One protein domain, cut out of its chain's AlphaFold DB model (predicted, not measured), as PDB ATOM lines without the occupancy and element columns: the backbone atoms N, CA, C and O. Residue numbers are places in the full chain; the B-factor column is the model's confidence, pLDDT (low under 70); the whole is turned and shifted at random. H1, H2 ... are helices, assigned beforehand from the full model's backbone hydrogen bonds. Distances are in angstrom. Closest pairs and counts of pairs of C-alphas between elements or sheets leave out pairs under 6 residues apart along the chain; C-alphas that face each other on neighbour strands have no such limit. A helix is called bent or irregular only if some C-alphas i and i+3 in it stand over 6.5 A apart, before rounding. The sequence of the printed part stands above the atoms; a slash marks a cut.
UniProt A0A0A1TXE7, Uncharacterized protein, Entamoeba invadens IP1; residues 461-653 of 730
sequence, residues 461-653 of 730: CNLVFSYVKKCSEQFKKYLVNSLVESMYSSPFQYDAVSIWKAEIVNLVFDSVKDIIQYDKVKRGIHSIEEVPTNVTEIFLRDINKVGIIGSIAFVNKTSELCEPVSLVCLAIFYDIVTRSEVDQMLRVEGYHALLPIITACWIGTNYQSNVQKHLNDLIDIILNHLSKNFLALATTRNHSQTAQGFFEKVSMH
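This is residues 461 to 653 of the 730 residues of an uncharacterized protein of Entamoeba invadens IP1 (UniProt A0A0A1TXE7). The longest helix, H7, is sharply bent, and its longer arm H7b lies side by side with H5 in the core of an up-and-down bundle of H4, H5, H6, H7b and H8, in which each runs against the one before it. Towards one end of this elongated body H2 crosses H4 and H5, with H1 beyond it; at the other end H9 folds back along H8. The printed part has 193 residues with nine named helices, H1 to H9 in order, and no named strand: the class is all helix. It is compact, with a radius of gyration of the C-alphas of 17.6 A, and spans 61 by 33 by 29 A.

By its hydrogen bonds H7 was assigned as one helix, residues 580 to 607, but it is bent, with C-alphas 588 and 591 9.4 A apart; its arms are H7a, 580 to 588, and H7b, 591 to 607, 23.6 A long with a kink of 32 degrees near residue 598. H8, 612 to 636, is 35.9 A long, and H9, 640 to 653, ends at C-alpha (223.003, 145.650, 184.068). H1, 461 to 467, begins at C-alpha (193.751, 154.266, 179.503). H2, 473 to 489, is 24.6 A long; H3 is 494 to 498, H4 502 to 516, H5 540 to 555 and H6 562 to 578, 24.2 A long. H4, H5 and H7b are irregular: C-alphas 511 and 514 are 7.7 A apart, 541 and 544 7.3 A, 593 and 596 7.6 A.

H5 is the hub, touching five helices. It touches H7b at a shallow tilt of 14 degrees, the same way; the closest C-alphas, Ser 551 and Ala 600, are 4.4 A apart. H5 and H6 form a hairpin, closest at C-alphas 553 and 562, 4.5 A, at 37 degrees, only just steep. H4 and H5 form another, closest at C-alphas 516 and 546, 7.3 A. H2, with residues 484 to 488 alone, touches H5 about perpendicular at 90 degrees, C-alphas 484 and 548 being closest at 6.9 A. H3 touches H5, C-alphas 498 and 555 being closest at 5.4 A. H1 is close to H2 but not clearly touching, at 7.6 A between C-alphas 461 and 483. H7a and H7b touch only at the corner. H8 forms hairpins with H7b, closest at C-alphas 605 and 612, 4.7 A, and with H9, closest at C-alphas 634 and 640, 5.7 A. Every O i to N i+4 pair is within hydrogen-bond range in H2, H3, H6, H8 and H9, against 2 of 3 in H1, 9 of 11 in H4, 10 of 12 in H5, 4 of 5 in H7a and 10 of 13 in H7b.

The farthest C-alphas, Lys 470 and Asn 638, are 60.8 A apart. The printed part has no cut, and its long link is H4 to H5, residues 517 to 539. Mean pLDDT of the printed part is 80.2; residues 491 to 492, 521 to 524 and 629 to 653 are under 70.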
ATOM      1  N   CYS A 461     194.763 154.965 178.711       80.81
ATOM      2  CA  CYS A 461     193.751 154.266 179.503       80.81
ATOM      3  C   CYS A 461     192.884 155.209 180.350       80.81
ATOM      4  O   CYS A 461     191.698 154.951 180.491       80.81
ATOM      5  N   ASN A 462     193.419 156.326 180.861       80.75
ATOM      6  CA  ASN A 462     192.632 157.287 181.644       80.75
ATOM      7  C   ASN A 462     191.426 157.834 180.866       80.75
ATOM      8  O   ASN A 462     190.338 157.928 181.430       80.75
ATOM      9  N   LEU A 463     191.626 158.162 179.587       77.75
ATOM     10  CA  LEU A 463     190.592 158.708 178.711       77.75
ATOM     11  C   LEU A 463     189.576 157.628 178.317       77.75
ATOM     12  O   LEU A 463     188.369 157.818 178.434       77.75
ATOM     13  N   VAL A 464     190.069 156.455 177.916       78.12
ATOM     14  CA  VAL A 464     189.212 155.315 177.555       78.12
ATOM     15  C   VAL A 464     188.344 154.903 178.747       78.12
ATOM     16  O   VAL A 464     187.138 154.717 178.606       78.12
ATOM     17  N   PHE A 465     188.930 154.818 179.945       79.12
ATOM     18  CA  PHE A 465     188.217 154.359 181.132       79.12
ATOM     19  C   PHE A 465     187.187 155.366 181.661       79.12
ATOM     20  O   PHE A 465     186.196 154.944 182.256       79.12
ATOM     21  N   SER A 466     187.352 156.674 181.416       76.19
ATOM     22  CA  SER A 466     186.303 157.644 181.761       76.19
ATOM     23  C   SER A 466     185.018 157.433 180.964       76.19
ATOM     24  O   SER A 466     183.935 157.619 181.516       76.19
ATOM     25  N   TYR A 467     185.113 156.984 179.710       70.88
ATOM     26  CA  TYR A 467     183.934 156.734 178.877       70.88
ATOM     27  C   TYR A 467     183.229 155.413 179.215       70.88
ATOM     28  O   TYR A 467     182.022 155.288 179.023       70.88
ATOM     29  N   VAL A 468     183.955 154.437 179.771       71.44
ATOM     30  CA  VAL A 468     183.485 153.043 179.912       71.44
ATOM     31  C   VAL A 468     183.002 152.675 181.319       71.44
ATOM     32  O   VAL A 468     182.800 151.505 181.639       71.44
ATOM     33  N   LYS A 469     182.777 153.661 182.196       73.19
ATOM     34  CA  LYS A 469     182.329 153.416 183.582       73.19
ATOM     35  C   LYS A 469     181.019 152.616 183.652       73.19
ATOM     36  O   LYS A 469     180.843 151.798 184.557       73.19
ATOM     37  N   LYS A 470     180.128 152.836 182.680       76.31
ATOM     38  CA  LYS A 470     178.833 152.153 182.538       76.31
ATOM     39  C   LYS A 470     178.882 150.885 181.670       76.31
ATOM     40  O   LYS A 470     177.847 150.252 181.505       76.31
ATOM     41  N   CYS A 471     180.053 150.505 181.155       81.19
ATOM     42  CA  CYS A 471     180.188 149.340 180.285       81.19
ATOM     43  C   CYS A 471     179.857 148.016 180.963       81.19
ATOM     44  O   CYS A 471     179.884 147.900 182.194       81.19
ATOM     45  N   SER A 472     179.618 147.003 180.131       83.19
ATOM     46  CA  SER A 472     179.459 145.630 180.581       83.19
ATOM     47  C   SER A 472     180.712 145.151 181.324       83.19
ATOM     48  O   SER A 472     181.851 145.520 181.015       83.19
ATOM     49  N   GLU A 473     180.522 144.281 182.315       81.38
ATOM     50  CA  GLU A 473     181.643 143.673 183.044       81.38
ATOM     51  C   GLU A 473     182.545 142.842 182.119       81.38
ATOM     52  O   GLU A 473     183.748 142.726 182.354       81.38
ATOM     53  N   GLN A 474     181.987 142.286 181.040       82.88
ATOM     54  CA  GLN A 474     182.758 141.576 180.024       82.88
ATOM     55  C   GLN A 474     183.698 142.527 179.279       82.88
ATOM     56  O   GLN A 474     184.880 142.210 179.123       82.88
ATOM     57  N   PHE A 475     183.209 143.699 178.874       84.12
ATOM     58  CA  PHE A 475     184.034 144.692 178.202       84.12
ATOM     59  C   PHE A 475     185.092 145.277 179.134       84.12
ATOM     60  O   PHE A 475     186.260 145.339 178.765       84.12
ATOM     61  N   LYS A 476     184.748 145.594 180.389       84.25
ATOM     62  CA  LYS A 476     185.738 146.031 181.392       84.25
ATOM     63  C   LYS A 476     186.862 145.010 181.574       84.25
ATOM     64  O   LYS A 476     188.031 145.389 181.600       84.25
ATOM     65  N   LYS A 477     186.530 143.715 181.643       83.38
ATOM     66  CA  LYS A 477     187.529 142.635 181.689       83.38
ATOM     67  C   LYS A 477     188.403 142.607 180.438       83.38
ATOM     68  O   LYS A 477     189.611 142.440 180.569       83.38
ATOM     69  N   TYR A 478     187.820 142.785 179.251       86.88
ATOM     70  CA  TYR A 478     188.588 142.929 178.013       86.88
ATOM     71  C   TYR A 478     189.564 144.112 178.098       86.88
ATOM     72  O   TYR A 478     190.758 143.914 177.894       86.88
ATOM     73  N   LEU A 479     189.096 145.304 178.491       84.75
ATOM     74  CA  LEU A 479     189.939 146.499 178.599       84.75
ATOM     75  C   LEU A 479     191.123 146.277 179.541       84.75
ATOM     76  O   LEU A 479     192.250 146.648 179.213       84.75
ATOM     77  N   VAL A 480     190.881 145.666 180.706       84.25
ATOM     78  CA  VAL A 480     191.957 145.374 181.654       84.25
ATOM     79  C   VAL A 480     192.923 144.336 181.094       84.25
ATOM     80  O   VAL A 480     194.130 144.545 181.179       84.25
ATOM     81  N   ASN A 481     192.432 143.246 180.500       84.31
ATOM     82  CA  ASN A 481     193.307 142.230 179.916       84.31
ATOM     83  C   ASN A 481     194.190 142.831 178.818       84.31
ATOM     84  O   ASN A 481     195.403 142.651 178.863       84.31
ATOM     85  N   SER A 482     193.617 143.624 177.912       85.31
ATOM     86  CA  SER A 482     194.363 144.322 176.861       85.31
ATOM     87  C   SER A 482     195.368 145.326 177.433       85.31
ATOM     88  O   SER A 482     196.493 145.429 176.944       85.31
ATOM     89  N   LEU A 483     195.015 146.036 178.510       85.19
ATOM     90  CA  LEU A 483     195.930 146.942 179.207       85.19
ATOM     91  C   LEU A 483     197.110 146.182 179.832       85.19
ATOM     92  O   LEU A 483     198.262 146.562 179.617       85.19
ATOM     93  N   VAL A 484     196.844 145.087 180.546       82.25
ATOM     94  CA  VAL A 484     197.868 144.202 181.124       82.25
ATOM     95  C   VAL A 484     198.753 143.618 180.015       82.25
ATOM     96  O   VAL A 484     199.977 143.628 180.132       82.25
ATOM     97  N   GLU A 485     198.168 143.196 178.894       82.88
ATOM     98  CA  GLU A 485     198.908 142.697 177.731       82.88
ATOM     99  C   GLU A 485     199.823 143.753 177.100       82.88
ATOM    100  O   GLU A 485     200.990 143.479 176.787       82.88
ATOM    101  N   SER A 486     199.340 144.991 176.982       83.81
ATOM    102  CA  SER A 486     200.135 146.114 176.475       83.81
ATOM    103  C   SER A 486     201.354 146.399 177.361       83.81
ATOM    104  O   SER A 486     202.448 146.683 176.861       83.81
ATOM    105  N   MET A 487     201.198 146.246 178.679       81.31
ATOM    106  CA  MET A 487     202.259 146.471 179.654       81.31
ATOM    107  C   MET A 487     203.346 145.388 179.598       81.31
ATOM    108  O   MET A 487     204.511 145.715 179.830       81.31
ATOM    109  N   TYR A 488     203.027 144.143 179.204       74.25
ATOM    110  CA  TYR A 488     204.062 143.132 178.915       74.25
ATOM    111  C   TYR A 488     204.972 143.556 177.775       74.25
ATOM    112  O   TYR A 488     206.184 143.345 177.821       74.25
ATOM    113  N   SER A 489     204.373 144.134 176.738       73.06
ATOM    114  CA  SER A 489     205.079 144.458 175.503       73.06
ATOM    115  C   SER A 489     205.974 145.692 175.654       73.06
ATOM    116  O   SER A 489     206.926 145.857 174.893       73.06
ATOM    117  N   SER A 490     205.697 146.555 176.639       75.38
ATOM    118  CA  SER A 490     206.418 147.813 176.842       75.38
ATOM    119  C   SER A 490     206.626 148.141 178.334       75.38
ATOM    120  O   SER A 490     205.964 149.037 178.869       75.38
ATOM    121  N   PRO A 491     207.620 147.520 179.001       62.12
ATOM    122  CA  PRO A 491     207.910 147.705 180.431       62.12
ATOM    123  C   PRO A 491     208.496 149.087 180.795       62.12
ATOM    124  O   PRO A 491     209.074 149.256 181.862       62.12
ATOM    125  N   PHE A 492     208.391 150.096 179.929       63.12
ATOM    126  CA  PHE A 492     208.916 151.446 180.170       63.12
ATOM    127  C   PHE A 492     207.824 152.504 180.374       63.12
ATOM    128  O   PHE A 492     208.135 153.686 180.447       63.12
ATOM    129  N   GLN A 493     206.550 152.112 180.472       75.44
ATOM    130  CA  GLN A 493     205.433 153.064 180.594       75.44
ATOM    131  C   GLN A 493     204.933 153.261 182.035       75.44
ATOM    132  O   GLN A 493     203.826 153.745 182.251       75.44
ATOM    133  N   TYR A 494     205.735 152.904 183.039       79.62
ATOM    134  CA  TYR A 494     205.310 152.961 184.439       79.62
ATOM    135  C   TYR A 494     205.125 154.385 184.976       79.62
ATOM    136  O   TYR A 494     204.274 154.596 185.833       79.62
ATOM    137  N   ASP A 495     205.795 155.390 184.406       81.56
ATOM    138  CA  ASP A 495     205.501 156.793 184.734       81.56
ATOM    139  C   ASP A 495     204.036 157.151 184.441       81.56
ATOM    140  O   ASP A 495     203.403 157.862 185.219       81.56
ATOM    141  N   ALA A 496     203.454 156.587 183.379       85.06
ATOM    142  CA  ALA A 496     202.044 156.778 183.054       85.06
ATOM    143  C   ALA A 496     201.122 156.090 184.072       85.06
ATOM    144  O   ALA A 496     200.088 156.637 184.443       85.06
ATOM    145  N   VAL A 497     201.529 154.929 184.596       87.19
ATOM    146  CA  VAL A 497     200.784 154.202 185.638       87.19
ATOM    147  C   VAL A 497     200.663 155.029 186.917       87.19
ATOM    148  O   VAL A 497     199.639 154.974 187.596       87.19
ATOM    149  N   SER A 498     201.666 155.854 187.236       88.88
ATOM    150  CA  SER A 498     201.647 156.707 188.433       88.88
ATOM    151  C   SER A 498     200.523 157.752 188.429       88.88
ATOM    152  O   SER A 498     200.050 158.140 189.497       88.88
ATOM    153  N   ILE A 499     200.055 158.158 187.242       88.50
ATOM    154  CA  ILE A 499     198.987 159.152 187.056       88.50
ATOM    155  C   ILE A 499     197.619 158.519 186.768       88.50
ATOM    156  O   ILE A 499     196.661 159.224 186.439       88.50
ATOM    157  N   TRP A 500     197.492 157.193 186.854       90.69
ATOM    158  CA  TRP A 500     196.194 156.542 186.693       90.69
ATOM    159  C   TRP A 500     195.247 156.908 187.832       90.69
ATOM    160  O   TRP A 500     195.629 156.915 189.008       90.69
ATOM    161  N   LYS A 501     193.988 157.176 187.477       89.44
ATOM    162  CA  LYS A 501     192.911 157.425 188.443       89.44
ATOM    163  C   LYS A 501     192.638 156.164 189.277       89.44
ATOM    164  O   LYS A 501     192.698 155.049 188.759       89.44
ATOM    165  N   ALA A 502     192.262 156.352 190.544       91.00
ATOM    166  CA  ALA A 502     192.005 155.263 191.492       91.00
ATOM    167  C   ALA A 502     190.966 154.253 190.975       91.00
ATOM    168  O   ALA A 502     191.108 153.055 191.184       91.00
ATOM    169  N   GLU A 503     189.951 154.734 190.250       86.25
ATOM    170  CA  GLU A 503     188.896 153.900 189.662       86.25
ATOM    171  C   GLU A 503     189.452 152.848 188.690       86.25
ATOM    172  O   GLU A 503     188.994 151.709 188.686       86.25
ATOM    173  N   ILE A 504     190.475 153.202 187.908       85.81
ATOM    174  CA  ILE A 504     191.111 152.302 186.934       85.81
ATOM    175  C   ILE A 504     191.930 151.254 187.660       85.81
ATOM    176  O   ILE A 504     191.832 150.070 187.362       85.81
ATOM    177  N   VAL A 505     192.718 151.693 188.638       90.56
ATOM    178  CA  VAL A 505     193.559 150.814 189.451       90.56
ATOM    179  C   VAL A 505     192.697 149.798 190.199       90.56
ATOM    180  O   VAL A 505     193.000 148.609 190.182       90.56
ATOM    181  N   ASN A 506     191.577 150.247 190.768       90.75
ATOM    182  CA  ASN A 506     190.604 149.372 191.414       90.75
ATOM    183  C   ASN A 506     190.009 148.370 190.428       90.75
ATOM    184  O   ASN A 506     189.969 147.190 190.743       90.75
ATOM    185  N   LEU A 507     189.622 148.806 189.222       87.00
ATOM    186  CA  LEU A 507     189.095 147.896 188.205       87.00
ATOM    187  C   LEU A 507     190.138 146.855 187.775       87.00
ATOM    188  O   LEU A 507     189.800 145.689 187.564       87.00
ATOM    189  N   VAL A 508     191.410 147.259 187.678       88.44
ATOM    190  CA  VAL A 508     192.503 146.328 187.404       88.44
ATOM    191  C   VAL A 508     192.593 145.287 188.507       88.44
ATOM    192  O   VAL A 508     192.567 144.098 188.196       88.44
ATOM    193  N   PHE A 509     192.633 145.710 189.771       90.31
ATOM    194  CA  PHE A 509     192.669 144.794 190.908       90.31
ATOM    195  C   PHE A 509     191.443 143.878 190.931       90.31
ATOM    196  O   PHE A 509     191.618 142.662 190.929       90.31
ATOM    197  N   ASP A 510     190.232 144.413 190.797       87.50
ATOM    198  CA  ASP A 510     188.996 143.624 190.769       87.50
ATOM    199  C   ASP A 510     189.020 142.557 189.658       87.50
ATOM    200  O   ASP A 510     188.557 141.434 189.851       87.50
ATOM    201  N   SER A 511     189.607 142.849 188.495       81.44
ATOM    202  CA  SER A 511     189.688 141.874 187.396       81.44
ATOM    203  C   SER A 511     190.664 140.714 187.656       81.44
ATOM    204  O   SER A 511     190.502 139.630 187.092       81.44
ATOM    205  N   VAL A 512     191.670 140.925 188.511       82.38
ATOM    206  CA  VAL A 512     192.724 139.949 188.841       82.38
ATOM    207  C   VAL A 512     192.591 139.405 190.260       82.38
ATOM    208  O   VAL A 512     193.462 138.669 190.731       82.38
ATOM    209  N   LYS A 513     191.497 139.735 190.947       87.12
ATOM    210  CA  LYS A 513     191.266 139.371 192.344       87.12
ATOM    211  C   LYS A 513     191.291 137.873 192.595       87.12
ATOM    212  O   LYS A 513     191.757 137.450 193.643       87.12
ATOM    213  N   ASP A 514     190.885 137.070 191.615       84.44
ATOM    214  CA  ASP A 514     190.927 135.609 191.705       84.44
ATOM    215  C   ASP A 514     192.364 135.062 191.636       84.44
ATOM    216  O   ASP A 514     192.650 134.003 192.190       84.44
ATOM    217  N   ILE A 515     193.278 135.795 190.989       83.31
ATOM    218  CA  ILE A 515     194.690 135.411 190.836       83.31
ATOM    219  C   ILE A 515     195.441 135.670 192.139       83.31
ATOM    220  O   ILE A 515     196.125 134.785 192.640       83.31
ATOM    221  N   ILE A 516     195.305 136.879 192.688       82.31
ATOM    222  CA  ILE A 516     196.028 137.293 193.902       82.31
ATOM    223  C   ILE A 516     195.210 137.095 195.186       82.31
ATOM    224  O   ILE A 516     195.676 137.440 196.262       82.31
ATOM    225  N   GLN A 517     193.977 136.590 195.074       83.12
ATOM    226  CA  GLN A 517     193.028 136.328 196.164       83.12
ATOM    227  C   GLN A 517     192.885 137.470 197.189       83.12
ATOM    228  O   GLN A 517     192.589 137.211 198.361       83.12
ATOM    229  N   TYR A 518     193.065 138.734 196.781       78.69
ATOM    230  CA  TYR A 518     193.080 139.852 197.733       78.69
ATOM    231  C   TYR A 518     191.707 140.121 198.363       78.69
ATOM    232  O   TYR A 518     191.637 140.736 199.416       78.69
ATOM    233  N   ASP A 519     190.610 139.595 197.813       77.88
ATOM    234  CA  ASP A 519     189.291 139.639 198.464       77.88
ATOM    235  C   ASP A 519     189.308 138.980 199.858       77.88
ATOM    236  O   ASP A 519     188.539 139.343 200.751       77.88
ATOM    237  N   LYS A 520     190.196 137.996 200.061       71.12
ATOM    238  CA  LYS A 520     190.402 137.320 201.354       71.12
ATOM    239  C   LYS A 520     191.275 138.139 202.304       71.12
ATOM    240  O   LYS A 520     191.290 137.884 203.510       71.12
ATOM    241  N   VAL A 521     191.981 139.122 201.763       65.56
ATOM    242  CA  VAL A 521     192.832 140.067 202.469       65.56
ATOM    243  C   VAL A 521     191.942 141.229 202.905       65.56
ATOM    244  O   VAL A 521     191.662 142.165 202.162       65.56
ATOM    245  N   LYS A 522     191.408 141.133 204.129       57.47
ATOM    246  CA  LYS A 522     190.603 142.210 204.724       57.47
ATOM    247  C   LYS A 522     191.394 143.523 204.709       57.47
ATOM    248  O   LYS A 522     192.609 143.515 204.902       57.47
ATOM    249  N   ARG A 523     190.690 144.660 204.584       63.38
ATOM    250  CA  ARG A 523     191.247 145.979 204.941       63.38
ATOM    251  C   ARG A 523     191.895 145.855 206.326       63.38
ATOM    252  O   ARG A 523     191.187 145.531 207.279       63.38
ATOM    253  N   GLY A 524     193.209 146.056 206.409       68.69
ATOM    254  CA  GLY A 524     193.964 145.924 207.660       68.69
ATOM    255  C   GLY A 524     195.180 144.998 207.629       68.69
ATOM    256  O   GLY A 524     195.702 144.723 208.700       68.69
ATOM    257  N   ILE A 525     195.633 144.518 206.462       80.12
ATOM    258  CA  ILE A 525     196.994 143.970 206.366       80.12
ATOM    259  C   ILE A 525     197.986 145.128 206.423       80.12
ATOM    260  O   ILE A 525     197.962 146.018 205.572       80.12
ATOM    261  N   HIS A 526     198.847 145.092 207.432       85.44
ATOM    262  CA  HIS A 526     199.882 146.092 207.677       85.44
ATOM    263  C   HIS A 526     201.296 145.522 207.529       85.44
ATOM    264  O   HIS A 526     202.263 146.282 207.499       85.44
ATOM    265  N   SER A 527     201.426 144.198 207.423       87.31
ATOM    266  CA  SER A 527     202.706 143.499 207.310       87.31
ATOM    267  C   SER A 527     202.625 142.294 206.365       87.31
ATOM    268  O   SER A 527     201.542 141.785 206.076       87.31
ATOM    269  N   ILE A 528     203.767 141.837 205.841       86.06
ATOM    270  CA  ILE A 528     203.827 140.675 204.929       86.06
ATOM    271  C   ILE A 528     203.437 139.394 205.680       86.06
ATOM    272  O   ILE A 528     202.813 138.500 205.115       86.06
ATOM    273  N   GLU A 529     203.765 139.323 206.968       87.56
ATOM    274  CA  GLU A 529     203.502 138.196 207.860       87.56
ATOM    275  C   GLU A 529     202.003 137.956 208.103       87.56
ATOM    276  O   GLU A 529     201.602 136.856 208.480       87.56
ATOM    277  N   GLU A 530     201.169 138.972 207.873       85.06
ATOM    278  CA  GLU A 530     199.710 138.889 207.975       85.06
ATOM    279  C   GLU A 530     199.049 138.327 206.704       85.06
ATOM    280  O   GLU A 530     197.851 138.026 206.724       85.06
ATOM    281  N   VAL A 531     199.794 138.165 205.602       84.88
ATOM    282  CA  VAL A 531     199.260 137.610 204.351       84.88
ATOM    283  C   VAL A 531     199.015 136.102 204.515       84.88
ATOM    284  O   VAL A 531     199.948 135.355 204.815       84.88
ATOM    285  N   PRO A 532     197.778 135.609 204.310       82.69
ATOM    286  CA  PRO A 532     197.472 134.191 204.467       82.69
ATOM    287  C   PRO A 532     198.281 133.300 203.511       82.69
ATOM    288  O   PRO A 532     198.379 133.578 202.320       82.69
ATOM    289  N   THR A 533     198.794 132.169 203.996       78.88
ATOM    290  CA  THR A 533     199.602 131.233 203.187       78.88
ATOM    291  C   THR A 533     198.844 130.623 202.006       78.88
ATOM    292  O   THR A 533     199.432 130.309 200.984       78.88
ATOM    293  N   ASN A 534     197.521 130.492 202.085       75.88
ATOM    294  CA  ASN A 534     196.709 130.022 200.957       75.88
ATOM    295  C   ASN A 534     196.581 131.056 199.820       75.88
ATOM    296  O   ASN A 534     196.130 130.708 198.730       75.88
ATOM    297  N   VAL A 535     196.949 132.318 200.066       73.62
ATOM    298  CA  VAL A 535     196.993 133.383 199.053       73.62
ATOM    299  C   VAL A 535     198.288 133.309 198.233       73.62
ATOM    300  O   VAL A 535     198.316 133.774 197.097       73.62
ATOM    301  N   THR A 536     199.345 132.670 198.749       73.12
ATOM    302  CA  THR A 536     200.627 132.550 198.038       73.12
ATOM    303  C   THR A 536     200.666 131.393 197.035       73.12
ATOM    304  O   THR A 536     201.565 131.359 196.199       73.12
ATOM    305  N   GLU A 537     199.675 130.491 197.028       77.94
ATOM    306  CA  GLU A 537     199.570 129.350 196.100       77.94
ATOM    307  C   GLU A 537     199.210 129.772 194.656       77.94
ATOM    308  O   GLU A 537     198.137 129.473 194.135       77.94
ATOM    309  N   ILE A 538     200.122 130.473 193.977       83.25
ATOM    310  CA  ILE A 538     199.962 130.885 192.572       83.25
ATOM    311  C   ILE A 538     200.605 129.881 191.609       83.25
ATOM    312  O   ILE A 538     201.682 129.347 191.874       83.25
ATOM    313  N   PHE A 539     199.973 129.623 190.462       86.31
ATOM    314  CA  PHE A 539     200.573 128.815 189.398       86.31
ATOM    315  C   PHE A 539     201.700 129.588 188.697       86.31
ATOM    316  O   PHE A 539     201.522 130.745 188.330       86.31
ATOM    317  N   LEU A 540     202.837 128.938 188.413       84.25
ATOM    318  CA  LEU A 540     203.988 129.597 187.765       84.25
ATOM    319  C   LEU A 540     203.636 130.260 186.415       84.25
ATOM    320  O   LEU A 540     204.220 131.277 186.058       84.25
ATOM    321  N   ARG A 541     202.626 129.748 185.696       85.12
ATOM    322  CA  ARG A 541     202.121 130.355 184.447       85.12
ATOM    323  C   ARG A 541     201.574 131.778 184.621       85.12
ATOM    324  O   ARG A 541     201.493 132.519 183.648       85.12
ATOM    325  N   ASP A 542     201.198 132.154 185.843       89.44
ATOM    326  CA  ASP A 542     200.618 133.455 186.169       89.44
ATOM    327  C   ASP A 542     201.667 134.458 186.691       89.44
ATOM    328  O   ASP A 542     201.313 135.606 186.958       89.44
ATOM    329  N   ILE A 543     202.963 134.092 186.765       90.00
ATOM    330  CA  ILE A 543     204.070 134.981 187.196       90.00
ATOM    331  C   ILE A 543     204.040 136.323 186.467       90.00
ATOM    332  O   ILE A 543     204.192 137.381 187.077       90.00
ATOM    333  N   ASN A 544     203.805 136.273 185.158       86.88
ATOM    334  CA  ASN A 544     203.645 137.445 184.315       86.88
ATOM    335  C   ASN A 544     202.572 138.392 184.882       86.88
ATOM    336  O   ASN A 544     202.799 139.598 185.000       86.88
ATOM    337  N   LYS A 545     201.387 137.881 185.233       88.19
ATOM    338  CA  LYS A 545     200.256 138.702 185.704       88.19
ATOM    339  C   LYS A 545     200.569 139.312 187.054       88.19
ATOM    340  O   LYS A 545     200.440 140.521 187.209       88.19
ATOM    341  N   VAL A 546     201.088 138.511 187.981       90.81
ATOM    342  CA  VAL A 546     201.488 138.996 189.307       90.81
ATOM    343  C   VAL A 546     202.584 140.064 189.201       90.81
ATOM    344  O   VAL A 546     202.511 141.072 189.893       90.81
ATOM    345  N   GLY A 547     203.559 139.907 188.300       91.44
ATOM    346  CA  GLY A 547     204.595 140.916 188.056       91.44
ATOM    347  C   GLY A 547     204.024 142.271 187.618       91.44
ATOM    348  O   GLY A 547     204.414 143.313 188.146       91.44
ATOM    349  N   ILE A 548     203.046 142.280 186.708       90.06
ATOM    350  CA  ILE A 548     202.377 143.525 186.298       90.06
ATOM    351  C   ILE A 548     201.561 144.118 187.443       90.06
ATOM    352  O   ILE A 548     201.673 145.312 187.709       90.06
ATOM    353  N   ILE A 549     200.782 143.296 188.146       91.75
ATOM    354  CA  ILE A 549     199.948 143.748 189.266       91.75
ATOM    355  C   ILE A 549     200.815 144.358 190.369       91.75
ATOM    356  O   ILE A 549     200.511 145.444 190.854       91.75
ATOM    357  N   GLY A 550     201.931 143.705 190.703       93.44
ATOM    358  CA  GLY A 550     202.940 144.233 191.615       93.44
ATOM    359  C   GLY A 550     203.477 145.574 191.129       93.44
ATOM    360  O   GLY A 550     203.448 146.545 191.873       93.44
ATOM    361  N   SER A 551     203.875 145.672 189.859       92.25
ATOM    362  CA  SER A 551     204.345 146.938 189.279       92.25
ATOM    363  C   SER A 551     203.311 148.066 189.403       92.25
ATOM    364  O   SER A 551     203.670 149.179 189.774       92.25
ATOM    365  N   ILE A 552     202.030 147.791 189.134       92.75
ATOM    366  CA  ILE A 552     200.948 148.779 189.267       92.75
ATOM    367  C   ILE A 552     200.787 149.206 190.728       92.75
ATOM    368  O   ILE A 552     200.789 150.404 191.011       92.75
ATOM    369  N   ALA A 553     200.705 148.240 191.647       94.06
ATOM    370  CA  ALA A 553     200.536 148.488 193.076       94.06
ATOM    371  C   ALA A 553     201.715 149.263 193.684       94.06
ATOM    372  O   ALA A 553     201.513 150.135 194.527       94.06
ATOM    373  N   PHE A 554     202.942 149.009 193.220       94.06
ATOM    374  CA  PHE A 554     204.114 149.713 193.730       94.06
ATOM    375  C   PHE A 554     204.270 151.139 193.190       94.06
ATOM    376  O   PHE A 554     204.878 151.988 193.841       94.06
ATOM    377  N   VAL A 555     203.765 151.422 191.990       91.94
ATOM    378  CA  VAL A 555     203.921 152.745 191.366       91.94
ATOM    379  C   VAL A 555     202.786 153.677 191.740       91.94
ATOM    380  O   VAL A 555     203.013 154.850 192.045       91.94
ATOM    381  N   ASN A 556     201.557 153.179 191.658       92.62
ATOM    382  CA  ASN A 556     200.382 154.014 191.778       92.62
ATOM    383  C   ASN A 556     200.029 154.261 193.252       92.62
ATOM    384  O   ASN A 556     200.016 153.340 194.063       92.62
ATOM    385  N   LYS A 557     199.713 155.514 193.594       92.00
ATOM    386  CA  LYS A 557     199.337 155.932 194.957       92.00
ATOM    387  C   LYS A 557     197.925 156.510 195.045       92.00
ATOM    388  O   LYS A 557     197.558 157.054 196.079       92.00
ATOM    389  N   THR A 558     197.155 156.465 193.957       91.56
ATOM    390  CA  THR A 558     195.819 157.070 193.911       91.56
ATOM    391  C   THR A 558     194.762 156.164 194.538       91.56
ATOM    392  O   THR A 558     193.770 156.673 195.052       91.56
ATOM    393  N   SER A 559     194.975 154.844 194.536       92.50
ATOM    394  CA  SER A 559     194.089 153.872 195.181       92.50
ATOM    395  C   SER A 559     194.571 153.466 196.579       92.50
ATOM    396  O   SER A 559     195.736 153.127 196.778       92.50
ATOM    397  N   GLU A 560     193.634 153.392 197.529       92.19
ATOM    398  CA  GLU A 560     193.849 152.818 198.868       92.19
ATOM    399  C   GLU A 560     194.165 151.312 198.832       92.19
ATOM    400  O   GLU A 560     194.699 150.767 199.795       92.19
ATOM    401  N   LEU A 561     193.847 150.623 197.728       91.50
ATOM    402  CA  LEU A 561     194.132 149.198 197.556       91.50
ATOM    403  C   LEU A 561     195.593 148.926 197.184       91.50
ATOM    404  O   LEU A 561     196.041 147.790 197.321       91.50
ATOM    405  N   CYS A 562     196.351 149.932 196.737       92.75
ATOM    406  CA  CYS A 562     197.733 149.723 196.309       92.75
ATOM    407  C   CYS A 562     198.606 149.162 197.433       92.75
ATOM    408  O   CYS A 562     199.323 148.198 197.213       92.75
ATOM    409  N   GLU A 563     198.514 149.697 198.651       91.38
ATOM    410  CA  GLU A 563     199.319 149.216 199.781       91.38
ATOM    411  C   GLU A 563     199.042 147.748 200.166       91.38
ATOM    412  O   GLU A 563     199.993 146.961 200.170       91.38
ATOM    413  N   PRO A 564     197.789 147.318 200.424       91.00
ATOM    414  CA  PRO A 564     197.521 145.915 200.729       91.00
ATOM    415  C   PRO A 564     197.859 144.989 199.553       91.00
ATOM    416  O   PRO A 564     198.415 143.913 199.775       91.00
ATOM    417  N   VAL A 565     197.605 145.398 198.303       92.44
ATOM    418  CA  VAL A 565     197.980 144.598 197.124       92.44
ATOM    419  C   VAL A 565     199.504 144.492 196.985       92.44
ATOM    420  O   VAL A 565     200.002 143.416 196.665       92.44
ATOM    421  N   SER A 566     200.264 145.546 197.297       93.56
ATOM    422  CA  SER A 566     201.732 145.503 197.326       93.56
ATOM    423  C   SER A 566     202.251 144.451 198.308       93.56
ATOM    424  O   SER A 566     203.156 143.691 197.961       93.56
ATOM    425  N   LEU A 567     201.672 144.370 199.513       92.50
ATOM    426  CA  LEU A 567     202.049 143.373 200.524       92.50
ATOM    427  C   LEU A 567     201.715 141.944 200.075       92.50
ATOM    428  O   LEU A 567     202.534 141.038 200.238       92.50
ATOM    429  N   VAL A 568     200.558 141.749 199.436       92.56
ATOM    430  CA  VAL A 568     200.158 140.456 198.859       92.56
ATOM    431  C   VAL A 568     201.106 140.030 197.737       92.56
ATOM    432  O   VAL A 568     201.618 138.911 197.757       92.56
ATOM    433  N   CYS A 569     201.401 140.925 196.791       93.69
ATOM    434  CA  CYS A 569     202.344 140.664 195.704       93.69
ATOM    435  C   CYS A 569     203.742 140.327 196.234       93.69
ATOM    436  O   CYS A 569     204.376 139.409 195.724       93.69
ATOM    437  N   LEU A 570     204.211 141.010 197.281       94.19
ATOM    438  CA  LEU A 570     205.473 140.685 197.943       94.19
ATOM    439  C   LEU A 570     205.478 139.273 198.516       94.19
ATOM    440  O   LEU A 570     206.401 138.517 198.220       94.19
ATOM    441  N   ALA A 571     204.460 138.906 199.296       93.06
ATOM    442  CA  ALA A 571     204.343 137.564 199.864       93.06
ATOM    443  C   ALA A 571     204.361 136.489 198.765       93.06
ATOM    444  O   ALA A 571     205.108 135.514 198.858       93.06
ATOM    445  N   ILE A 572     203.610 136.715 197.683       93.38
ATOM    446  CA  ILE A 572     203.606 135.850 196.500       93.38
ATOM    447  C   ILE A 572     205.001 135.774 195.871       93.38
ATOM    448  O   ILE A 572     205.452 134.690 195.516       93.38
ATOM    449  N   PHE A 573     205.696 136.899 195.705       94.81
ATOM    450  CA  PHE A 573     207.019 136.893 195.093       94.81
ATOM    451  C   PHE A 573     208.034 136.124 195.936       94.81
ATOM    452  O   PHE A 573     208.776 135.329 195.367       94.81
ATOM    453  N   TYR A 574     208.042 136.310 197.261       93.62
ATOM    454  CA  TYR A 574     208.877 135.535 198.186       93.62
ATOM    455  C   TYR A 574     208.602 134.034 198.081       93.62
ATOM    456  O   TYR A 574     209.536 133.235 197.990       93.62
ATOM    457  N   ASP A 575     207.329 133.653 198.053       92.62
ATOM    458  CA  ASP A 575     206.924 132.263 197.895       92.62
ATOM    459  C   ASP A 575     207.407 131.698 196.551       92.62
ATOM    460  O   ASP A 575     208.135 130.710 196.524       92.62
ATOM    461  N   ILE A 576     207.131 132.383 195.436       91.88
ATOM    462  CA  ILE A 576     207.555 131.944 194.102       91.88
ATOM    463  C   ILE A 576     209.069 131.752 194.045       91.88
ATOM    464  O   ILE A 576     209.523 130.683 193.652       91.88
ATOM    465  N   VAL A 577     209.870 132.738 194.453       90.06
ATOM    466  CA  VAL A 577     211.333 132.663 194.287       90.06
ATOM    467  C   VAL A 577     212.000 131.626 195.191       90.06
ATOM    468  O   VAL A 577     213.158 131.297 194.956       90.06
ATOM    469  N   THR A 578     211.296 131.118 196.207       89.56
ATOM    470  CA  THR A 578     211.796 130.078 197.121       89.56
ATOM    471  C   THR A 578     211.316 128.670 196.764       89.56
ATOM    472  O   THR A 578     211.799 127.693 197.343       89.56
ATOM    473  N   ARG A 579     210.408 128.531 195.790       89.81
ATOM    474  CA  ARG A 579     209.925 127.231 195.307       89.81
ATOM    475  C   ARG A 579     210.993 126.475 194.528       89.81
ATOM    476  O   ARG A 579     211.639 127.006 193.627       89.81
ATOM    477  N   SER A 580     211.091 125.177 194.796       88.31
ATOM    478  CA  SER A 580     212.021 124.273 194.104       88.31
ATOM    479  C   SER A 580     211.756 124.155 192.594       88.31
ATOM    480  O   SER A 580     212.660 123.886 191.804       88.31
ATOM    481  N   GLU A 581     210.517 124.382 192.168       89.19
ATOM    482  CA  GLU A 581     210.081 124.363 190.777       89.19
ATOM    483  C   GLU A 581     210.672 125.531 189.980       89.19
ATOM    484  O   GLU A 581     210.911 125.402 188.777       89.19
ATOM    485  N   VAL A 582     210.977 126.654 190.643       85.38
ATOM    486  CA  VAL A 582     211.626 127.801 189.999       85.38
ATOM    487  C   VAL A 582     213.044 127.458 189.571       85.38
ATOM    488  O   VAL A 582     213.452 127.879 188.493       85.38
ATOM    489  N   ASP A 583     213.769 126.614 190.308       82.88
ATOM    490  CA  ASP A 583     215.083 126.134 189.864       82.88
ATOM    491  C   ASP A 583     214.988 125.382 188.531       82.88
ATOM    492  O   ASP A 583     215.859 125.515 187.670       82.88
ATOM    493  N   GLN A 584     213.925 124.597 188.333       84.25
ATOM    494  CA  GLN A 584     213.693 123.885 187.074       84.25
ATOM    495  C   GLN A 584     213.312 124.856 185.955       84.25
ATOM    496  O   GLN A 584     213.880 124.786 184.865       84.25
ATOM    497  N   MET A 585     212.411 125.796 186.240       81.50
ATOM    498  CA  MET A 585     211.979 126.824 185.293       81.50
ATOM    499  C   MET A 585     213.161 127.689 184.827       81.50
ATOM    500  O   MET A 585     213.374 127.858 183.628       81.50
ATOM    501  N   LEU A 586     214.012 128.134 185.757       78.75
ATOM    502  CA  LEU A 586     215.236 128.887 185.476       78.75
ATOM    503  C   LEU A 586     216.245 128.097 184.636       78.75
ATOM    504  O   LEU A 586     217.005 128.695 183.876       78.75
ATOM    505  N   ARG A 587     216.277 126.762 184.742       75.88
ATOM    506  CA  ARG A 587     217.145 125.929 183.890       75.88
ATOM    507  C   ARG A 587     216.666 125.851 182.445       75.88
ATOM    508  O   ARG A 587     217.501 125.675 181.559       75.88
ATOM    509  N   VAL A 588     215.356 125.941 182.220       78.25
ATOM    510  CA  VAL A 588     214.738 125.834 180.891       78.25
ATOM    511  C   VAL A 588     214.668 127.201 180.213       78.25
ATOM    512  O   VAL A 588     215.157 127.360 179.098       78.25
ATOM    513  N   GLU A 589     214.102 128.192 180.894       73.75
ATOM    514  CA  GLU A 589     213.783 129.513 180.337       73.75
ATOM    515  C   GLU A 589     214.815 130.594 180.704       73.75
ATOM    516  O   GLU A 589     214.774 131.719 180.200       73.75
ATOM    517  N   GLY A 590     215.775 130.272 181.577       78.25
ATOM    518  CA  GLY A 590     216.739 131.243 182.084       78.25
ATOM    519  C   GLY A 590     216.086 132.293 182.983       78.25
ATOM    520  O   GLY A 590     215.014 132.095 183.552       78.25
ATOM    521  N   TYR A 591     216.733 133.454 183.106       76.44
ATOM    522  CA  TYR A 591     216.238 134.549 183.948       76.44
ATOM    523  C   TYR A 591     214.940 135.188 183.424       76.44
ATOM    524  O   TYR A 591     214.277 135.904 184.174       76.44
ATOM    525  N   HIS A 592     214.568 134.942 182.161       73.75
ATOM    526  CA  HIS A 592     213.353 135.491 181.557       73.75
ATOM    527  C   HIS A 592     212.089 135.067 182.308       73.75
ATOM    528  O   HIS A 592     211.171 135.872 182.431       73.75
ATOM    529  N   ALA A 593     212.084 133.869 182.894       79.56
ATOM    530  CA  ALA A 593     210.951 133.364 183.658       79.56
ATOM    531  C   ALA A 593     210.656 134.164 184.940       79.56
ATOM    532  O   ALA A 593     209.522 134.195 185.405       79.56
ATOM    533  N   LEU A 594     211.665 134.838 185.510       86.19
ATOM    534  CA  LEU A 594     211.507 135.719 186.677       86.19
ATOM    535  C   LEU A 594     211.546 137.206 186.316       86.19
ATOM    536  O   LEU A 594     211.409 138.052 187.201       86.19
ATOM    537  N   LEU A 595     211.718 137.548 185.036       83.06
ATOM    538  CA  LEU A 595     211.827 138.933 184.586       83.06
ATOM    539  C   LEU A 595     210.654 139.818 185.050       83.06
ATOM    540  O   LEU A 595     210.940 140.905 185.538       83.06
ATOM    541  N   PRO A 596     209.377 139.382 185.010       87.56
ATOM    542  CA  PRO A 596     208.262 140.199 185.499       87.56
ATOM    543  C   PRO A 596     208.378 140.563 186.980       87.56
ATOM    544  O   PRO A 596     208.108 141.702 187.351       87.56
ATOM    545  N   ILE A 597     208.814 139.619 187.822       90.62
ATOM    546  CA  ILE A 597     209.011 139.843 189.261       90.62
ATOM    547  C   ILE A 597     210.189 140.791 189.477       90.62
ATOM    548  O   ILE A 597     210.065 141.764 190.209       90.62
ATOM    549  N   ILE A 598     211.312 140.560 188.789       86.44
ATOM    550  CA  ILE A 598     212.497 141.428 188.871       86.44
ATOM    551  C   ILE A 598     212.141 142.862 188.461       86.44
ATOM    552  O   ILE A 598     212.523 143.811 189.143       86.44
ATOM    553  N   THR A 599     211.395 143.022 187.365       83.81
ATOM    554  CA  THR A 599     210.918 144.319 186.884       83.81
ATOM    555  C   THR A 599     210.011 144.981 187.915       83.81
ATOM    556  O   THR A 599     210.263 146.130 188.264       83.81
ATOM    557  N   ALA A 600     209.032 144.257 188.463       90.06
ATOM    558  CA  ALA A 600     208.150 144.773 189.506       90.06
ATOM    559  C   ALA A 600     208.928 145.228 190.743       90.06
ATOM    560  O   ALA A 600     208.734 146.346 191.213       90.06
ATOM    561  N   CYS A 601     209.856 144.406 191.241       89.25
ATOM    562  CA  CYS A 601     210.685 144.758 192.387       89.25
ATOM    563  C   CYS A 601     211.525 146.000 192.120       89.25
ATOM    564  O   CYS A 601     211.526 146.922 192.930       89.25
ATOM    565  N   TRP A 602     212.183 146.063 190.963       84.81
ATOM    566  CA  TRP A 602     212.985 147.221 190.586       84.81
ATOM    567  C   TRP A 602     212.140 148.496 190.520       84.81
ATOM    568  O   TRP A 602     212.511 149.519 191.091       84.81
ATOM    569  N   ILE A 603     210.971 148.432 189.888       83.75
ATOM    570  CA  ILE A 603     210.039 149.553 189.853       83.75
ATOM    571  C   ILE A 603     209.655 149.948 191.277       83.75
ATOM    572  O   ILE A 603     209.848 151.096 191.664       83.75
ATOM    573  N   GLY A 604     209.193 149.011 192.100       86.75
ATOM    574  CA  GLY A 604     208.745 149.345 193.445       86.75
ATOM    575  C   GLY A 604     209.839 149.944 194.326       86.75
ATOM    576  O   GLY A 604     209.553 150.867 195.088       86.75
ATOM    577  N   THR A 605     211.104 149.538 194.146       85.56
ATOM    578  CA  THR A 605     212.232 150.160 194.859       85.56
ATOM    579  C   THR A 605     212.425 151.640 194.530       85.56
ATOM    580  O   THR A 605     213.016 152.356 195.338       85.56
ATOM    581  N   ASN A 606     211.914 152.113 193.390       81.06
ATOM    582  CA  ASN A 606     212.001 153.511 192.971       81.06
ATOM    583  C   ASN A 606     210.779 154.356 193.383       81.06
ATOM    584  O   ASN A 606     210.917 155.573 193.484       81.06
ATOM    585  N   TYR A 607     209.605 153.755 193.634       79.94
ATOM    586  CA  TYR A 607     208.348 154.508 193.829       79.94
ATOM    587  C   TYR A 607     207.686 154.338 195.210       79.94
ATOM    588  O   TYR A 607     207.016 155.277 195.670       79.94
ATOM    589  N   GLN A 608     207.882 153.213 195.917       73.00
ATOM    590  CA  GLN A 608     207.181 152.926 197.180       73.00
ATOM    591  C   GLN A 608     208.138 152.733 198.362       73.00
ATOM    592  O   GLN A 608     208.761 151.687 198.518       73.00
ATOM    593  N   SER A 609     208.195 153.722 199.258       71.44
ATOM    594  CA  SER A 609     209.079 153.716 200.434       71.44
ATOM    595  C   SER A 609     208.775 152.592 201.428       71.44
ATOM    596  O   SER A 609     209.700 151.984 201.959       71.44
ATOM    597  N   ASN A 610     207.494 152.290 201.666       82.19
ATOM    598  CA  ASN A 610     207.073 151.388 202.750       82.19
ATOM    599  C   ASN A 610     207.515 149.937 202.520       82.19
ATOM    600  O   ASN A 610     207.802 149.215 203.469       82.19
ATOM    601  N   VAL A 611     207.617 149.521 201.258       86.69
ATOM    602  CA  VAL A 611     208.007 148.157 200.880       86.69
ATOM    603  C   VAL A 611     209.404 148.069 200.272       86.69
ATOM    604  O   VAL A 611     209.889 146.975 199.989       86.69
ATOM    605  N   GLN A 612     210.086 149.202 200.095       87.25
ATOM    606  CA  GLN A 612     211.376 149.292 199.410       87.25
ATOM    607  C   GLN A 612     212.419 148.328 199.982       87.25
ATOM    608  O   GLN A 612     213.137 147.674 199.228       87.25
ATOM    609  N   LYS A 613     212.484 148.212 201.314       87.25
ATOM    610  CA  LYS A 613     213.401 147.288 201.988       87.25
ATOM    611  C   LYS A 613     213.128 145.837 201.581       87.25
ATOM    612  O   LYS A 613     214.038 145.161 201.123       87.25
ATOM    613  N   HIS A 614     211.872 145.401 201.663       89.62
ATOM    614  CA  HIS A 614     211.476 144.044 201.286       89.62
ATOM    615  C   HIS A 614     211.719 143.745 199.808       89.62
ATOM    616  O   HIS A 614     212.072 142.619 199.472       89.62
ATOM    617  N   LEU A 615     211.547 144.733 198.927       89.44
ATOM    618  CA  LEU A 615     211.837 144.579 197.502       89.44
ATOM    619  C   LEU A 615     213.344 144.445 197.237       89.44
ATOM    620  O   LEU A 615     213.731 143.620 196.416       89.44
ATOM    621  N   ASN A 616     214.189 145.205 197.941       85.19
ATOM    622  CA  ASN A 616     215.646 145.059 197.859       85.19
ATOM    623  C   ASN A 616     216.098 143.677 198.350       85.19
ATOM    624  O   ASN A 616     216.834 142.992 197.643       85.19
ATOM    625  N   ASP A 617     215.590 143.238 199.506       88.31
ATOM    626  CA  ASP A 617     215.883 141.915 200.069       88.31
ATOM    627  C   ASP A 617     215.481 140.796 199.084       88.31
ATOM    628  O   ASP A 617     216.222 139.837 198.857       88.31
ATOM    629  N   LEU A 618     214.326 140.947 198.430       89.38
ATOM    630  CA  LEU A 618     213.831 140.010 197.427       89.38
ATOM    631  C   LEU A 618     214.690 139.999 196.153       89.38
ATOM    632  O   LEU A 618     214.974 138.925 195.619       89.38
ATOM    633  N   ILE A 619     215.142 141.165 195.676       85.38
ATOM    634  CA  ILE A 619     216.094 141.256 194.559       85.38
ATOM    635  C   ILE A 619     217.370 140.490 194.911       85.38
ATOM    636  O   ILE A 619     217.811 139.661 194.116       85.38
ATOM    637  N   ASP A 620     217.926 140.687 196.105       84.38
ATOM    638  CA  ASP A 620     219.130 139.977 196.540       84.38
ATOM    639  C   ASP A 620     218.920 138.456 196.582       84.38
ATOM    640  O   ASP A 620     219.788 137.691 196.146       84.38
ATOM    641  N   ILE A 621     217.754 137.985 197.037       86.94
ATOM    642  CA  ILE A 621     217.390 136.559 197.003       86.94
ATOM    643  C   ILE A 621     217.357 136.037 195.565       86.94
ATOM    644  O   ILE A 621     217.994 135.017 195.274       86.94
ATOM    645  N   ILE A 622     216.675 136.741 194.655       82.94
ATOM    646  CA  ILE A 622     216.577 136.359 193.241       82.94
ATOM    647  C   ILE A 622     217.968 136.293 192.609       82.94
ATOM    648  O   ILE A 622     218.297 135.317 191.933       82.94
ATOM    649  N   LEU A 623     218.818 137.292 192.853       78.88
ATOM    650  CA  LEU A 623     220.176 137.327 192.315       78.88
ATOM    651  C   LEU A 623     221.037 136.198 192.855       78.88
ATOM    652  O   LEU A 623     221.774 135.580 192.086       78.88
ATOM    653  N   ASN A 624     220.911 135.872 194.136       80.62
ATOM    654  CA  ASN A 624     221.588 134.722 194.719       80.62
ATOM    655  C   ASN A 624     221.103 133.398 194.104       80.62
ATOM    656  O   ASN A 624     221.924 132.517 193.840       80.62
ATOM    657  N   HIS A 625     219.802 133.246 193.832       78.19
ATOM    658  CA  HIS A 625     219.236 132.059 193.173       78.19
ATOM    659  C   HIS A 625     219.682 131.916 191.721       78.19
ATOM    660  O   HIS A 625     220.206 130.868 191.335       78.19
ATOM    661  N   LEU A 626     219.553 132.984 190.931       73.94
ATOM    662  CA  LEU A 626     220.093 133.044 189.574       73.94
ATOM    663  C   LEU A 626     221.589 132.729 189.586       73.94
ATOM    664  O   LEU A 626     222.067 131.992 188.726       73.94
ATOM    665  N   SER A 627     222.310 133.206 190.606       70.94
ATOM    666  CA  SER A 627     223.737 132.948 190.742       70.94
ATOM    667  C   SER A 627     224.085 131.497 190.993       70.94
ATOM    668  O   SER A 627     224.918 130.932 190.285       70.94
ATOM    669  N   LYS A 628     223.406 130.853 191.937       75.88
ATOM    670  CA  LYS A 628     223.615 129.434 192.232       75.88
ATOM    671  C   LYS A 628     223.249 128.545 191.043       75.88
ATOM    672  O   LYS A 628     224.037 127.676 190.674       75.88
ATOM    673  N   ASN A 629     222.096 128.780 190.417       69.62
ATOM    674  CA  ASN A 629     221.613 127.950 189.313       69.62
ATOM    675  C   ASN A 629     222.429 128.133 188.035       69.62
ATOM    676  O   ASN A 629     222.787 127.146 187.393       69.62
ATOM    677  N   PHE A 630     222.771 129.371 187.679       66.38
ATOM    678  CA  PHE A 630     223.584 129.631 186.496       66.38
ATOM    679  C   PHE A 630     225.027 129.155 186.695       66.38
ATOM    680  O   PHE A 630     225.608 128.591 185.772       66.38
ATOM    681  N   LEU A 631     225.591 129.288 187.904       65.19
ATOM    682  CA  LEU A 631     226.888 128.695 188.231       65.19
ATOM    683  C   LEU A 631     226.836 127.166 188.105       65.19
ATOM    684  O   LEU A 631     227.692 126.599 187.440       65.19
ATOM    685  N   ALA A 632     225.806 126.503 188.638       65.94
ATOM    686  CA  ALA A 632     225.637 125.054 188.501       65.94
ATOM    687  C   ALA A 632     225.492 124.605 187.031       65.94
ATOM    688  O   ALA A 632     226.108 123.618 186.620       65.94
ATOM    689  N   LEU A 633     224.733 125.342 186.215       61.53
ATOM    690  CA  LEU A 633     224.603 125.120 184.768       61.53
ATOM    691  C   LEU A 633     225.926 125.321 184.024       61.53
ATOM    692  O   LEU A 633     226.295 124.518 183.171       61.53
ATOM    693  N   ALA A 634     226.662 126.377 184.351       58.03
ATOM    694  CA  ALA A 634     227.944 126.649 183.728       58.03
ATOM    695  C   ALA A 634     229.019 125.638 184.145       58.03
ATOM    696  O   ALA A 634     229.820 125.227 183.310       58.03
ATOM    697  N   THR A 635     229.018 125.192 185.404       59.09
ATOM    698  CA  THR A 635     229.907 124.136 185.902       59.09
ATOM    699  C   THR A 635     229.588 122.793 185.249       59.09
ATOM    700  O   THR A 635     230.502 122.110 184.804       59.09
ATOM    701  N   THR A 636     228.308 122.428 185.121       61.25
ATOM    702  CA  THR A 636     227.902 121.181 184.440       61.25
ATOM    703  C   THR A 636     228.189 121.194 182.939       61.25
ATOM    704  O   THR A 636     228.388 120.131 182.358       61.25
ATOM    705  N   ARG A 637     228.268 122.376 182.315       60.25
ATOM    706  CA  ARG A 637     228.613 122.549 180.896       60.25
ATOM    707  C   ARG A 637     230.070 122.981 180.647       60.25
ATOM    708  O   ARG A 637     230.392 123.355 179.531       60.25
ATOM    709  N   ASN A 638     230.957 122.950 181.650       58.44
ATOM    710  CA  ASN A 638     232.369 123.375 181.539       58.44
ATOM    711  C   ASN A 638     232.608 124.823 181.027       58.44
ATOM    712  O   ASN A 638     233.691 125.151 180.547       58.44
ATOM    713  N   HIS A 639     231.649 125.736 181.199       53.69
ATOM    714  CA  HIS A 639     231.732 127.133 180.742       53.69
ATOM    715  C   HIS A 639     231.950 128.134 181.896       53.69
ATOM    716  O   HIS A 639     231.223 129.122 182.036       53.69
ATOM    717  N   SER A 640     232.958 127.906 182.743       52.28
ATOM    718  CA  SER A 640     233.217 128.729 183.941       52.28
ATOM    719  C   SER A 640     233.529 130.206 183.637       52.28
ATOM    720  O   SER A 640     233.077 131.091 184.364       52.28
ATOM    721  N   GLN A 641     234.219 130.503 182.530       50.25
ATOM    722  CA  GLN A 641     234.525 131.881 182.111       50.25
ATOM    723  C   GLN A 641     233.300 132.627 181.556       50.25
ATOM    724  O   GLN A 641     233.114 133.815 181.829       50.25
ATOM    725  N   THR A 642     232.412 131.933 180.838       47.06
ATOM    726  CA  THR A 642     231.147 132.499 180.338       47.06
ATOM    727  C   THR A 642     230.198 132.829 181.491       47.06
ATOM    728  O   THR A 642     229.504 133.844 181.442       47.06
ATOM    729  N   ALA A 643     230.228 132.030 182.565       46.41
ATOM    730  CA  ALA A 643     229.496 132.297 183.803       46.41
ATOM    731  C   ALA A 643     229.927 133.594 184.467       46.41
ATOM    732  O   ALA A 643     229.093 134.455 184.732       46.41
ATOM    733  N   GLN A 644     231.232 133.772 184.662       47.38
ATOM    734  CA  GLN A 644     231.780 134.986 185.255       47.38
ATOM    735  C   GLN A 644     231.440 136.229 184.412       47.38
ATOM    736  O   GLN A 644     231.008 137.245 184.955       47.38
ATOM    737  N   GLY A 645     231.512 136.122 183.080       50.75
ATOM    738  CA  GLY A 645     231.114 137.195 182.165       50.75
ATOM    739  C   GLY A 645     229.605 137.487 182.141       50.75
ATOM    740  O   GLY A 645     229.209 138.638 181.946       50.75
ATOM    741  N   PHE A 646     228.747 136.481 182.343       54.75
ATOM    742  CA  PHE A 646     227.303 136.671 182.512       54.75
ATOM    743  C   PHE A 646     226.992 137.348 183.850       54.75
ATOM    744  O   PHE A 646     226.247 138.324 183.859       54.75
ATOM    745  N   PHE A 647     227.632 136.933 184.947       53.09
ATOM    746  CA  PHE A 647     227.473 137.561 186.262       53.09
ATOM    747  C   PHE A 647     227.932 139.009 186.290       53.09
ATOM    748  O   PHE A 647     227.203 139.868 186.773       53.09
ATOM    749  N   GLU A 648     229.073 139.320 185.683       51.16
ATOM    750  CA  GLU A 648     229.503 140.707 185.521       51.16
ATOM    751  C   GLU A 648     228.548 141.512 184.637       51.16
ATOM    752  O   GLU A 648     228.437 142.722 184.808       51.16
ATOM    753  N   LYS A 649     227.849 140.892 183.677       50.94
ATOM    754  CA  LYS A 649     226.850 141.585 182.850       50.94
ATOM    755  C   LYS A 649     225.525 141.768 183.568       50.94
ATOM    756  O   LYS A 649     225.008 142.868 183.476       50.94
ATOM    757  N   VAL A 650     225.001 140.771 184.273       51.53
ATOM    758  CA  VAL A 650     223.751 140.861 185.046       51.53
ATOM    759  C   VAL A 650     223.939 141.804 186.227       51.53
ATOM    760  O   VAL A 650     223.202 142.778 186.339       51.53
ATOM    761  N   SER A 651     224.997 141.610 187.020       48.44
ATOM    762  CA  SER A 651     225.337 142.491 188.139       48.44
ATOM    763  C   SER A 651     225.576 143.919 187.658       48.44
ATOM    764  O   SER A 651     225.102 144.855 188.289       48.44
ATOM    765  N   MET A 652     226.227 144.116 186.504       49.44
ATOM    766  CA  MET A 652     226.361 145.461 185.949       49.44
ATOM    767  C   MET A 652     225.135 145.989 185.220       49.44
ATOM    768  O   MET A 652     225.026 147.197 185.106       49.44
ATOM    769  N   HIS A 653     224.239 145.168 184.686       46.66
ATOM    770  CA  HIS A 653     223.003 145.650 184.068       46.66
ATOM    771  C   HIS A 653     222.040 146.139 185.153       46.66
ATOM    772  O   HIS A 653     221.482 147.226 185.036       46.66
TER     773      HIS A 653